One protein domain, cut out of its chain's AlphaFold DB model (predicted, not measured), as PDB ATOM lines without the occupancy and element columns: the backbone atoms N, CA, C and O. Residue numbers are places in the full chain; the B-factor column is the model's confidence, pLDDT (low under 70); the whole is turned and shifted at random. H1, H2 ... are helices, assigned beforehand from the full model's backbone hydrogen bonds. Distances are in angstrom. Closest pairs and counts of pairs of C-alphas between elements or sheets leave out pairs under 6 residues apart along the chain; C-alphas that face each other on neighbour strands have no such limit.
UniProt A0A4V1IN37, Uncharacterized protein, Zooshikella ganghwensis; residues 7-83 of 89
ATOM      1  N   LEU A   7     -44.638 -29.171  38.390       73.69
ATOM      2  CA  LEU A   7     -44.659 -27.786  38.870       73.69
ATOM      3  C   LEU A   7     -46.076 -27.247  39.104       73.69
ATOM      4  O   LEU A   7     -46.351 -26.634  40.137       73.69
ATOM      5  N   LYS A   8     -47.016 -27.593  38.223       76.50
ATOM      6  CA  LYS A   8     -48.435 -27.239  38.381       76.50
ATOM      7  C   LYS A   8     -49.049 -27.735  39.690       76.50
ATOM      8  O   LYS A   8     -49.821 -27.020  40.328       76.50
ATOM      9  N   ARG A   9     -48.704 -28.952  40.120       74.06
ATOM     10  CA  ARG A   9     -49.182 -29.492  41.403       74.06
ATOM     11  C   ARG A   9     -48.551 -28.784  42.584       74.06
ATOM     12  O   ARG A   9     -49.239 -28.578  43.576       74.06
ATOM     13  N   VAL A  10     -47.275 -28.418  42.480       75.38
ATOM     14  CA  VAL A  10     -46.596 -27.651  43.529       75.38
ATOM     15  C   VAL A  10     -47.309 -26.317  43.738       75.38
ATOM     16  O   VAL A  10     -47.691 -26.032  44.867       75.38
ATOM     17  N   PHE A  11     -47.594 -25.569  42.669       74.88
ATOM     18  CA  PHE A  11     -48.318 -24.293  42.749       74.88
ATOM     19  C   PHE A  11     -49.756 -24.439  43.275       74.88
ATOM     20  O   PHE A  11     -50.175 -23.692  44.155       74.88
ATOM     21  N   SER A  12     -50.491 -25.461  42.828       71.75
ATOM     22  CA  SER A  12     -51.856 -25.713  43.316       71.75
ATOM     23  C   SER A  12     -51.902 -26.101  44.805       71.75
ATOM     24  O   SER A  12     -52.810 -25.696  45.532       71.75
ATOM     25  N   VAL A  13     -50.913 -26.864  45.286       68.62
ATOM     26  CA  VAL A  13     -50.769 -27.199  46.714       68.62
ATOM     27  C   VAL A  13     -50.311 -25.982  47.521       68.62
ATOM     28  O   VAL A  13     -50.755 -25.810  48.655       68.62
ATOM     29  N   TYR A  14     -49.463 -25.136  46.934       66.69
ATOM     30  CA  TYR A  14     -48.971 -23.901  47.539       66.69
ATOM     31  C   TYR A  14     -50.126 -22.953  47.890       66.69
ATOM     32  O   TYR A  14     -50.271 -22.567  49.046       66.69
ATOM     33  N   CYS A  15     -51.013 -22.666  46.935       62.41
ATOM     34  CA  CYS A  15     -52.137 -21.739  47.122       62.41
ATOM     35  C   CYS A  15     -53.114 -22.164  48.248       62.41
ATOM     36  O   CYS A  15     -53.726 -21.329  48.906       62.41
ATOM     37  N   ASN A  16     -53.229 -23.466  48.537       57.66
ATOM     38  CA  ASN A  16     -54.213 -23.988  49.494       57.66
ATOM     39  C   ASN A  16     -53.720 -24.043  50.958       57.66
ATOM     40  O   ASN A  16     -54.521 -24.250  51.872       57.66
ATOM     41  N   VAL A  17     -52.412 -23.921  51.214       54.59
ATOM     42  CA  VAL A  17     -51.826 -24.214  52.535       54.59
ATOM     43  C   VAL A  17     -51.170 -22.977  53.135       54.59
ATOM     44  O   VAL A  17     -50.121 -22.534  52.695       54.59
ATOM     45  N   ASN A  18     -51.739 -22.475  54.231       52.47
ATOM     46  CA  ASN A  18     -51.158 -21.423  55.070       52.47
ATOM     47  C   ASN A  18     -49.675 -21.750  55.415       52.47
ATOM     48  O   ASN A  18     -49.392 -22.830  55.946       52.47
ATOM     49  N   SER A  19     -48.742 -20.838  55.097       54.28
ATOM     50  CA  SER A  19     -47.291 -21.013  54.814       54.28
ATOM     51  C   SER A  19     -46.422 -21.943  55.688       54.28
ATOM     52  O   SER A  19     -45.311 -22.280  55.285       54.28
ATOM     53  N   LEU A  20     -46.856 -22.387  56.871       49.62
ATOM     54  CA  LEU A  20     -46.026 -23.186  57.790       49.62
ATOM     55  C   LEU A  20     -46.147 -24.709  57.598       49.62
ATOM     56  O   LEU A  20     -45.185 -25.430  57.852       49.62
ATOM     57  N   GLY A  21     -47.290 -25.222  57.124       54.78
ATOM     58  CA  GLY A  21     -47.444 -26.651  56.775       54.78
ATOM     59  C   GLY A  21     -46.890 -27.003  55.388       54.78
ATOM     60  O   GLY A  21     -46.672 -28.166  55.053       54.78
ATOM     61  N   MET A  22     -46.641 -25.969  54.595       59.25
ATOM     62  CA  MET A  22     -46.348 -26.006  53.172       59.25
ATOM     63  C   MET A  22     -44.959 -26.569  52.853       59.25
ATOM     64  O   MET A  22     -44.843 -27.409  51.970       59.25
ATOM     65  N   VAL A  23     -43.921 -26.195  53.609       59.75
ATOM     66  CA  VAL A  23     -42.558 -26.726  53.400       59.75
ATOM     67  C   VAL A  23     -42.527 -28.236  53.601       59.75
ATOM     68  O   VAL A  23     -41.906 -28.941  52.817       59.75
ATOM     69  N   ASN A  24     -43.249 -28.749  54.601       61.50
ATOM     70  CA  ASN A  24     -43.329 -30.189  54.832       61.50
ATOM     71  C   ASN A  24     -44.128 -30.896  53.737       61.50
ATOM     72  O   ASN A  24     -43.663 -31.907  53.229       61.50
ATOM     73  N   ILE A  25     -45.275 -30.355  53.310       65.94
ATOM     74  CA  ILE A  25     -46.073 -30.974  52.239       65.94
ATOM     75  C   ILE A  25     -45.308 -30.958  50.915       65.94
ATOM     76  O   ILE A  25     -45.275 -31.977  50.222       65.94
ATOM     77  N   ILE A  26     -44.669 -29.841  50.567       65.94
ATOM     78  CA  ILE A  26     -43.869 -29.737  49.348       65.94
ATOM     79  C   ILE A  26     -42.636 -30.627  49.464       65.94
ATOM     80  O   ILE A  26     -42.387 -31.359  48.526       65.94
ATOM     81  N   ALA A  27     -41.920 -30.669  50.592       64.75
ATOM     82  CA  ALA A  27     -40.770 -31.562  50.784       64.75
ATOM     83  C   ALA A  27     -41.148 -33.053  50.745       64.75
ATOM     84  O   ALA A  27     -40.402 -33.867  50.198       64.75
ATOM     85  N   GLU A  28     -42.300 -33.434  51.300       66.94
ATOM     86  CA  GLU A  28     -42.800 -34.810  51.241       66.94
ATOM     87  C   GLU A  28     -43.253 -35.191  49.830       66.94
ATOM     88  O   GLU A  28     -42.916 -36.276  49.356       66.94
ATOM     89  N   ASN A  29     -43.925 -34.289  49.112       65.00
ATOM     90  CA  ASN A  29     -44.298 -34.518  47.716       65.00
ATOM     91  C   ASN A  29     -43.095 -34.412  46.761       65.00
ATOM     92  O   ASN A  29     -43.017 -35.163  45.799       65.00
ATOM     93  N   LEU A  30     -42.104 -33.567  47.056       64.69
ATOM     94  CA  LEU A  30     -40.826 -33.436  46.344       64.69
ATOM     95  C   LEU A  30     -40.004 -34.720  46.381       64.69
ATOM     96  O   LEU A  30     -39.139 -34.896  45.534       64.69
ATOM     97  N   LYS A  31     -40.213 -35.598  47.368       65.44
ATOM     98  CA  LYS A  31     -39.608 -36.940  47.368       65.44
ATOM     99  C   LYS A  31     -40.286 -37.882  46.374       65.44
ATOM    100  O   LYS A  31     -39.662 -38.844  45.943       65.44
ATOM    101  N   ALA A  32     -41.555 -37.629  46.052       66.12
ATOM    102  CA  ALA A  32     -42.312 -38.362  45.043       66.12
ATOM    103  C   ALA A  32     -42.196 -37.730  43.644       66.12
ATOM    104  O   ALA A  32     -42.447 -38.409  42.650       66.12
ATOM    105  N   TYR A  33     -41.821 -36.451  43.563       68.56
ATOM    106  CA  TYR A  33     -41.584 -35.741  42.313       68.56
ATOM    107  C   TYR A  33     -40.129 -35.807  41.867       68.56
ATOM    108  O   TYR A  33     -39.197 -35.910  42.662       68.56
ATOM    109  N   ASP A  34     -39.954 -35.703  40.555       78.38
ATOM    110  CA  ASP A  34     -38.647 -35.648  39.926       78.38
ATOM    111  C   ASP A  34     -38.011 -34.274  40.193       78.38
ATOM    112  O   ASP A  34     -38.386 -33.258  39.598       78.38
ATOM    113  N   GLN A  35     -37.110 -34.222  41.178       76.19
ATOM    114  CA  GLN A  35     -36.523 -32.968  41.657       76.19
ATOM    115  C   GLN A  35     -35.667 -32.277  40.597       76.19
ATOM    116  O   GLN A  35     -35.585 -31.051  40.600       76.19
ATOM    117  N   GLU A  36     -35.025 -33.042  39.710       80.62
ATOM    118  CA  GLU A  36     -34.243 -32.481  38.605       80.62
ATOM    119  C   GLU A  36     -35.169 -31.780  37.615       80.62
ATOM    120  O   GLU A  36     -34.960 -30.604  37.319       80.62
ATOM    121  N   LYS A  37     -36.275 -32.431  37.234       81.75
ATOM    122  CA  LYS A  37     -37.277 -31.832  36.346       81.75
ATOM    123  C   LYS A  37     -37.926 -30.583  36.950       81.75
ATOM    124  O   LYS A  37     -38.124 -29.599  36.247       81.75
ATOM    125  N   LEU A  38     -38.238 -30.596  38.252       80.56
ATOM    126  CA  LEU A  38     -38.802 -29.421  38.926       80.56
ATOM    127  C   LEU A  38     -37.805 -28.251  38.949       80.56
ATOM    128  O   LEU A  38     -38.197 -27.110  38.728       80.56
ATOM    129  N   LYS A  39     -36.518 -28.529  39.194       83.00
ATOM    130  CA  LYS A  39     -35.460 -27.510  39.145       83.00
ATOM    131  C   LYS A  39     -35.319 -26.921  37.750       83.00
ATOM    132  O   LYS A  39     -35.272 -25.706  37.630       83.00
ATOM    133  N   GLU A  40     -35.269 -27.759  36.718       85.56
ATOM    134  CA  GLU A  40     -35.188 -27.282  35.335       85.56
ATOM    135  C   GLU A  40     -36.398 -26.424  34.969       85.56
ATOM    136  O   GLU A  40     -36.214 -25.339  34.434       85.56
ATOM    137  N   GLN A  41     -37.615 -26.839  35.339       84.00
ATOM    138  CA  GLN A  41     -38.822 -26.051  35.075       84.00
ATOM    139  C   GLN A  41     -38.839 -24.712  35.828       84.00
ATOM    140  O   GLN A  41     -39.272 -23.716  35.257       84.00
ATOM    141  N   LEU A  42     -38.354 -24.651  37.077       84.31
ATOM    142  CA  LEU A  42     -38.216 -23.372  37.787       84.31
ATOM    143  C   LEU A  42     -37.140 -22.476  37.176       84.31
ATOM    144  O   LEU A  42     -37.370 -21.282  37.049       84.31
ATOM    145  N   ILE A  43     -35.972 -23.031  36.830       86.88
ATOM    146  CA  ILE A  43     -34.897 -22.270  36.172       86.88
ATOM    147  C   ILE A  43     -35.431 -21.683  34.871       86.88
ATOM    148  O   ILE A  43     -35.288 -20.494  34.632       86.88
ATOM    149  N   ASP A  44     -36.108 -22.493  34.065       86.38
ATOM    150  CA  ASP A  44     -36.671 -22.066  32.790       86.38
ATOM    151  C   ASP A  44     -37.770 -21.003  32.968       86.38
ATOM    152  O   ASP A  44     -37.840 -20.041  32.208       86.38
ATOM    153  N   ALA A  45     -38.578 -21.109  34.025       84.44
ATOM    154  CA  ALA A  45     -39.554 -20.085  34.386       84.44
ATOM    155  C   ALA A  45     -38.911 -18.765  34.851       84.44
ATOM    156  O   ALA A  45     -39.485 -17.709  34.617       84.44
ATOM    157  N   ILE A  46     -37.738 -18.822  35.496       85.06
ATOM    158  CA  ILE A  46     -36.997 -17.649  35.988       85.06
ATOM    159  C   ILE A  46     -36.154 -16.998  34.880       85.06
ATOM    160  O   ILE A  46     -36.052 -15.776  34.842       85.06
ATOM    161  N   GLU A  47     -35.499 -17.790  34.026       85.69
ATOM    162  CA  GLU A  47     -34.520 -17.305  33.039       85.69
ATOM    163  C   GLU A  47     -35.110 -17.101  31.641       85.69
ATOM    164  O   GLU A  47     -34.666 -16.205  30.927       85.69
ATOM    165  N   ASN A  48     -36.090 -17.917  31.240       82.94
ATOM    166  CA  ASN A  48     -36.703 -17.857  29.908       82.94
ATOM    167  C   ASN A  48     -38.147 -17.339  29.930       82.94
ATOM    168  O   ASN A  48     -38.802 -17.359  28.888       82.94
ATOM    169  N   ASP A  49     -38.659 -16.910  31.091       80.38
ATOM    170  CA  ASP A  49     -40.059 -16.504  31.273       80.38
ATOM    171  C   ASP A  49     -41.053 -17.549  30.731       80.38
ATOM    172  O   ASP A  49     -42.139 -17.226  30.241       80.38
ATOM    173  N   SER A  50     -40.689 -18.837  30.815       81.44
ATOM    174  CA  SER A  50     -41.503 -19.929  30.266       81.44
ATOM    175  C   SER A  50     -42.877 -20.060  30.921       81.44
ATOM    176  O   SER A  50     -43.772 -20.695  30.350       81.44
ATOM    177  N   ILE A  51     -43.052 -19.446  32.095       82.38
ATOM    178  CA  ILE A  51     -44.320 -19.308  32.805       82.38
ATOM    179  C   ILE A  51     -44.651 -17.826  32.874       82.38
ATOM    180  O   ILE A  51     -43.969 -17.061  33.552       82.38
ATOM    181  N   SER A  52     -45.708 -17.434  32.174       83.88
ATOM    182  CA  SER A  52     -46.248 -16.081  32.257       83.88
ATOM    183  C   SER A  52     -47.102 -15.918  33.511       83.88
ATOM    184  O   SER A  52     -47.687 -16.893  33.991       83.88
ATOM    185  N   VAL A  53     -47.232 -14.676  33.979       84.88
ATOM    186  CA  VAL A  53     -48.164 -14.278  35.053       84.88
ATOM    187  C   VAL A  53     -49.536 -14.932  34.885       84.88
ATOM    188  O   VAL A  53     -49.967 -15.650  35.777       84.88
ATOM    189  N   GLU A  54     -50.142 -14.843  33.698       82.81
ATOM    190  CA  GLU A  54     -51.462 -15.433  33.420       82.81
ATOM    191  C   GLU A  54     -51.512 -16.965  33.614       82.81
ATOM    192  O   GLU A  54     -52.522 -17.518  34.055       82.81
ATOM    193  N   GLU A  55     -50.435 -17.690  33.281       82.12
ATOM    194  CA  GLU A  55     -50.385 -19.146  33.485       82.12
ATOM    195  C   GLU A  55     -50.239 -19.498  34.967       82.12
ATOM    196  O   GLU A  55     -50.805 -20.497  35.422       82.12
ATOM    197  N   TYR A  56     -49.501 -18.680  35.716       81.00
ATOM    198  CA  TYR A  56     -49.348 -18.825  37.155       81.00
ATOM    199  C   TYR A  56     -50.658 -18.491  37.895       81.00
ATOM    200  O   TYR A  56     -51.127 -19.288  38.706       81.00
ATOM    201  N   GLU A  57     -51.317 -17.389  37.540       82.38
ATOM    202  CA  GLU A  57     -52.654 -16.998  38.020       82.38
ATOM    203  C   GLU A  57     -53.734 -18.023  37.640       82.38
ATOM    204  O   GLU A  57     -54.725 -18.218  38.336       82.38
ATOM    205  N   SER A  58     -53.555 -18.767  36.545       81.44
ATOM    206  CA  SER A  58     -54.491 -19.842  36.203       81.44
ATOM    207  C   SER A  58     -54.405 -21.043  37.158       81.44
ATOM    208  O   SER A  58     -55.306 -21.892  37.139       81.44
ATOM    209  N   VAL A  59     -53.322 -21.183  37.928       76.00
ATOM    210  CA  VAL A  59     -53.097 -22.324  38.834       76.00
ATOM    211  C   VAL A  59     -52.983 -21.920  40.302       76.00
ATOM    212  O   VAL A  59     -53.005 -22.801  41.167       76.00
ATOM    213  N   THR A  60     -52.894 -20.622  40.580       74.69
ATOM    214  CA  THR A  60     -52.852 -20.033  41.919       74.69
ATOM    215  C   THR A  60     -53.801 -18.846  41.987       74.69
ATOM    216  O   THR A  60     -54.019 -18.187  40.985       74.69
ATOM    217  N   ASP A  61     -54.322 -18.544  43.169       71.56
ATOM    218  CA  ASP A  61     -55.142 -17.346  43.395       71.56
ATOM    219  C   ASP A  61     -54.281 -16.078  43.622       71.56
ATOM    220  O   ASP A  61     -54.813 -15.034  43.981       71.56
ATOM    221  N   ASP A  62     -52.951 -16.171  43.476       73.25
ATOM    222  CA  ASP A  62     -52.028 -15.043  43.629       73.25
ATOM    223  C   ASP A  62     -51.905 -14.273  42.308       73.25
ATOM    224  O   ASP A  62     -51.501 -14.837  41.289       73.25
ATOM    225  N   GLU A  63     -52.211 -12.975  42.360       77.31
ATOM    226  CA  GLU A  63     -52.095 -12.033  41.245       77.31
ATOM    227  C   GLU A  63     -50.747 -11.295  41.318       77.31
ATOM    228  O   GLU A  63     -50.395 -10.735  42.361       77.31
ATOM    229  N   TYR A  64     -49.993 -11.271  40.214       80.94
ATOM    230  CA  TYR A  64     -48.720 -10.538  40.117       80.94
ATOM    231  C   TYR A  64     -48.852  -9.399  39.111       80.94
ATOM    232  O   TYR A  64     -49.346  -9.598  38.004       80.94
ATOM    233  N   GLU A  65     -48.368  -8.198  39.445       80.12
ATOM    234  CA  GLU A  65     -48.507  -7.053  38.535       80.12
ATOM    235  C   GLU A  65     -47.504  -7.124  37.374       80.12
ATOM    236  O   GLU A  65     -47.757  -6.595  36.288       80.12
ATOM    237  N   THR A  66     -46.356  -7.781  37.580       84.75
ATOM    238  CA  THR A  66     -45.305  -7.904  36.565       84.75
ATOM    239  C   THR A  66     -44.625  -9.271  36.557       84.75
ATOM    240  O   THR A  66     -44.528  -9.967  37.567       84.75
ATOM    241  N   GLN A  67     -44.064  -9.624  35.398       84.12
ATOM    242  CA  GLN A  67     -43.242 -10.822  35.230       84.12
ATOM    243  C   GLN A  67     -41.995 -10.806  36.139       84.12
ATOM    244  O   GLN A  67     -41.569 -11.850  36.621       84.12
ATOM    245  N   GLU A  68     -41.438  -9.627  36.440       84.44
ATOM    246  CA  GLU A  68     -40.313  -9.479  37.375       84.44
ATOM    247  C   GLU A  68     -40.691  -9.854  38.818       84.44
ATOM    248  O   GLU A  68     -39.888 -10.466  39.533       84.44
ATOM    249  N   GLU A  69     -41.912  -9.529  39.254       85.56
ATOM    250  CA  GLU A  69     -42.413  -9.945  40.568       85.56
ATOM    251  C   GLU A  69     -42.641 -11.455  40.626       85.56
ATOM    252  O   GLU A  69     -42.232 -12.096  41.596       85.56
ATOM    253  N   LEU A  70     -43.187 -12.040  39.558       86.25
ATOM    254  CA  LEU A  70     -43.333 -13.489  39.444       86.25
ATOM    255  C   LEU A  70     -41.970 -14.206  39.455       86.25
ATOM    256  O   LEU A  70     -41.786 -15.205  40.152       86.25
ATOM    257  N   ALA A  71     -40.979 -13.683  38.732       86.00
ATOM    258  CA  ALA A  71     -39.627 -14.237  38.724       86.00
ATOM    259  C   ALA A  71     -38.959 -14.117  40.104       86.00
ATOM    260  O   ALA A  71     -38.284 -15.047  40.559       86.00
ATOM    261  N   THR A  72     -39.166 -12.996  40.804       86.62
ATOM    262  CA  THR A  72     -38.700 -12.804  42.187       86.62
ATOM    263  C   THR A  72     -39.324 -13.840  43.109       86.62
ATOM    264  O   THR A  72     -38.614 -14.506  43.868       86.62
ATOM    265  N   TRP A  73     -40.626 -14.057  42.969       84.88
ATOM    266  CA  TRP A  73     -41.338 -15.083  43.701       84.88
ATOM    267  C   TRP A  73     -40.804 -16.492  43.434       84.88
ATOM    268  O   TRP A  73     -40.575 -17.253  44.373       84.88
ATOM    269  N   PHE A  74     -40.521 -16.851  42.182       86.38
ATOM    270  CA  PHE A  74     -39.922 -18.149  41.866       86.38
ATOM    271  C   PHE A  74     -38.542 -18.334  42.511       86.38
ATOM    272  O   PHE A  74     -38.221 -19.442  42.956       86.38
ATOM    273  N   LYS A  75     -37.741 -17.267  42.640       86.44
ATOM    274  CA  LYS A  75     -36.467 -17.305  43.384       86.44
ATOM    275  C   LYS A  75     -36.692 -17.548  44.884       86.44
ATOM    276  O   LYS A  75     -35.940 -18.317  45.493       86.44
ATOM    277  N   GLU A  76     -37.725 -16.954  45.481       84.44
ATOM    278  CA  GLU A  76     -38.114 -17.227  46.874       84.44
ATOM    279  C   GLU A  76     -38.642 -18.655  47.049       84.44
ATOM    280  O   GLU A  76     -38.234 -19.374  47.963       84.44
ATOM    281  N   LEU A  77     -39.478 -19.123  46.126       80.94
ATOM    282  CA  LEU A  77     -39.992 -20.484  46.134       80.94
ATOM    283  C   LEU A  77     -38.860 -21.509  46.016       80.94
ATOM    284  O   LEU A  77     -38.860 -22.513  46.727       80.94
ATOM    285  N   TRP A  78     -37.855 -21.251  45.177       84.94
ATOM    286  CA  TRP A  78     -36.650 -22.076  45.095       84.94
ATOM    287  C   TRP A  78     -35.955 -22.197  46.459       84.94
ATOM    288  O   TRP A  78     -35.609 -23.301  46.892       84.94
ATOM    289  N   GLN A  79     -35.787 -21.073  47.162       82.81
ATOM    290  CA  GLN A  79     -35.238 -21.049  48.518       82.81
ATOM    291  C   GLN A  79     -36.070 -21.887  49.491       82.81
ATOM    292  O   GLN A  79     -35.496 -22.657  50.262       82.81
ATOM    293  N   ILE A  80     -37.396 -21.775  49.431       78.94
ATOM    294  CA  ILE A  80     -38.330 -22.505  50.298       78.94
ATOM    295  C   ILE A  80     -38.289 -24.015  50.015       78.94
ATOM    296  O   ILE A  80     -38.250 -24.820  50.946       78.94
ATOM    297  N   MET A  81     -38.260 -24.411  48.741       77.12
ATOM    298  CA  MET A  81     -38.308 -25.816  48.322       77.12
ATOM    299  C   MET A  81     -36.984 -26.550  48.517       77.12
ATOM    300  O   MET A  81     -36.969 -27.700  48.953       77.12
ATOM    301  N   PHE A  82     -35.870 -25.905  48.169       80.38
ATOM    302  CA  PHE A  82     -34.556 -26.547  48.147       80.38
ATOM    303  C   PHE A  82     -33.664 -26.134  49.317       80.38
ATOM    304  O   PHE A  82     -32.551 -26.645  49.433       80.38
ATOM    305  N   GLY A  83     -34.099 -25.191  50.158       78.00
ATOM    306  CA  GLY A  83     -33.305 -24.669  51.272       78.00
ATOM    307  C   GLY A  83     -32.008 -23.977  50.838       78.00
ATOM    308  O   GLY A  83     -31.106 -23.795  51.651       78.00
TER     309      GLY A  83
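Overview. This is residues 7 to 83 of the 89 residues of an uncharacterized protein of Zooshikella ganghwensis (UniProt A0A4V1IN37). Two long helices, H3 and H5, run side by side in opposite ways, and a helical hairpin of H1 and H2 is set crosswise to them, with H2 packing on the last turn of H5. The short helix H4 sits near the start of H5 and near H1, at the other end of H5 from H2. The printed part has 77 residues with five named helices, in the order H1, H2, H3, H4, H5, and no named strand, and its class is all helix. It is compact, with a radius of gyration of the C-alphas of 11.7 A and spans of 30 by 26 by 19 A.

Arrangement. H5, residues 67 to 82, is the longest helix. It touches H3, residues 35 to 47, at a shallow tilt of 24 degrees, opposite ways; the closest C-alphas, of Ile 46 and Ala 71, are 5.1 A apart. H5 touches H3 with residues 71 to 78 alone, and H3 touches H5 with residues 42 to 46 alone. With residues 80 to 81 alone, H5 also touches H2, residues 22 to 30, about perpendicular at 75 degrees; the closest C-alphas, of Val 23 and Met 81, are 6.7 A apart. H1, residues 7 to 16, and H2 form a hairpin: they touch at a shallow tilt of 27 degrees, opposite ways, with the closest C-alphas, of Tyr 14 and Met 22, 6.6 A apart. H1 and H3 only just touch, with 3 pairs of C-alphas within 8 A, about perpendicular at 84 degrees; the closest are those of Leu 7 and Leu 38, 6.1 A apart, and H3 takes part with residues 38 to 42 alone. The helix packing is part aligned, part crossed: of these 4 touching pairs, 2 are at a shallow tilt. H4, residues 53 to 57, is close to H5 but not clearly touching, the closest C-alphas being those of Val 53 and Gln 67, 6.0 A apart. H1 and H5 are apart, and H2 and H3 meet only through their link. In H2, H3, H4 and H5 every O i to N i+4 pair is within hydrogen-bond range; in H1, 5 of 6 are.

Along the chain. H5 begins at C-alpha 67 (-43.242, -10.822, 35.230) and ends at C-alpha 82 (-34.556, -26.547, 48.147), 22.1 A away. From first to last C-alpha H3 measures 18.0 A, H1 14.8 A, H2 11.5 A and H4 6.0 A. H1 begins at C-alpha 7 (-44.659, -27.786, 38.870).

Size, cuts and confidence. The two C-alphas farthest apart, of Ala 32 and Glu 65, are 32.6 A apart. The printed part has no cut and no long link. Mean pLDDT of the printed part is 75.9, and residues 13 to 33 are under 70.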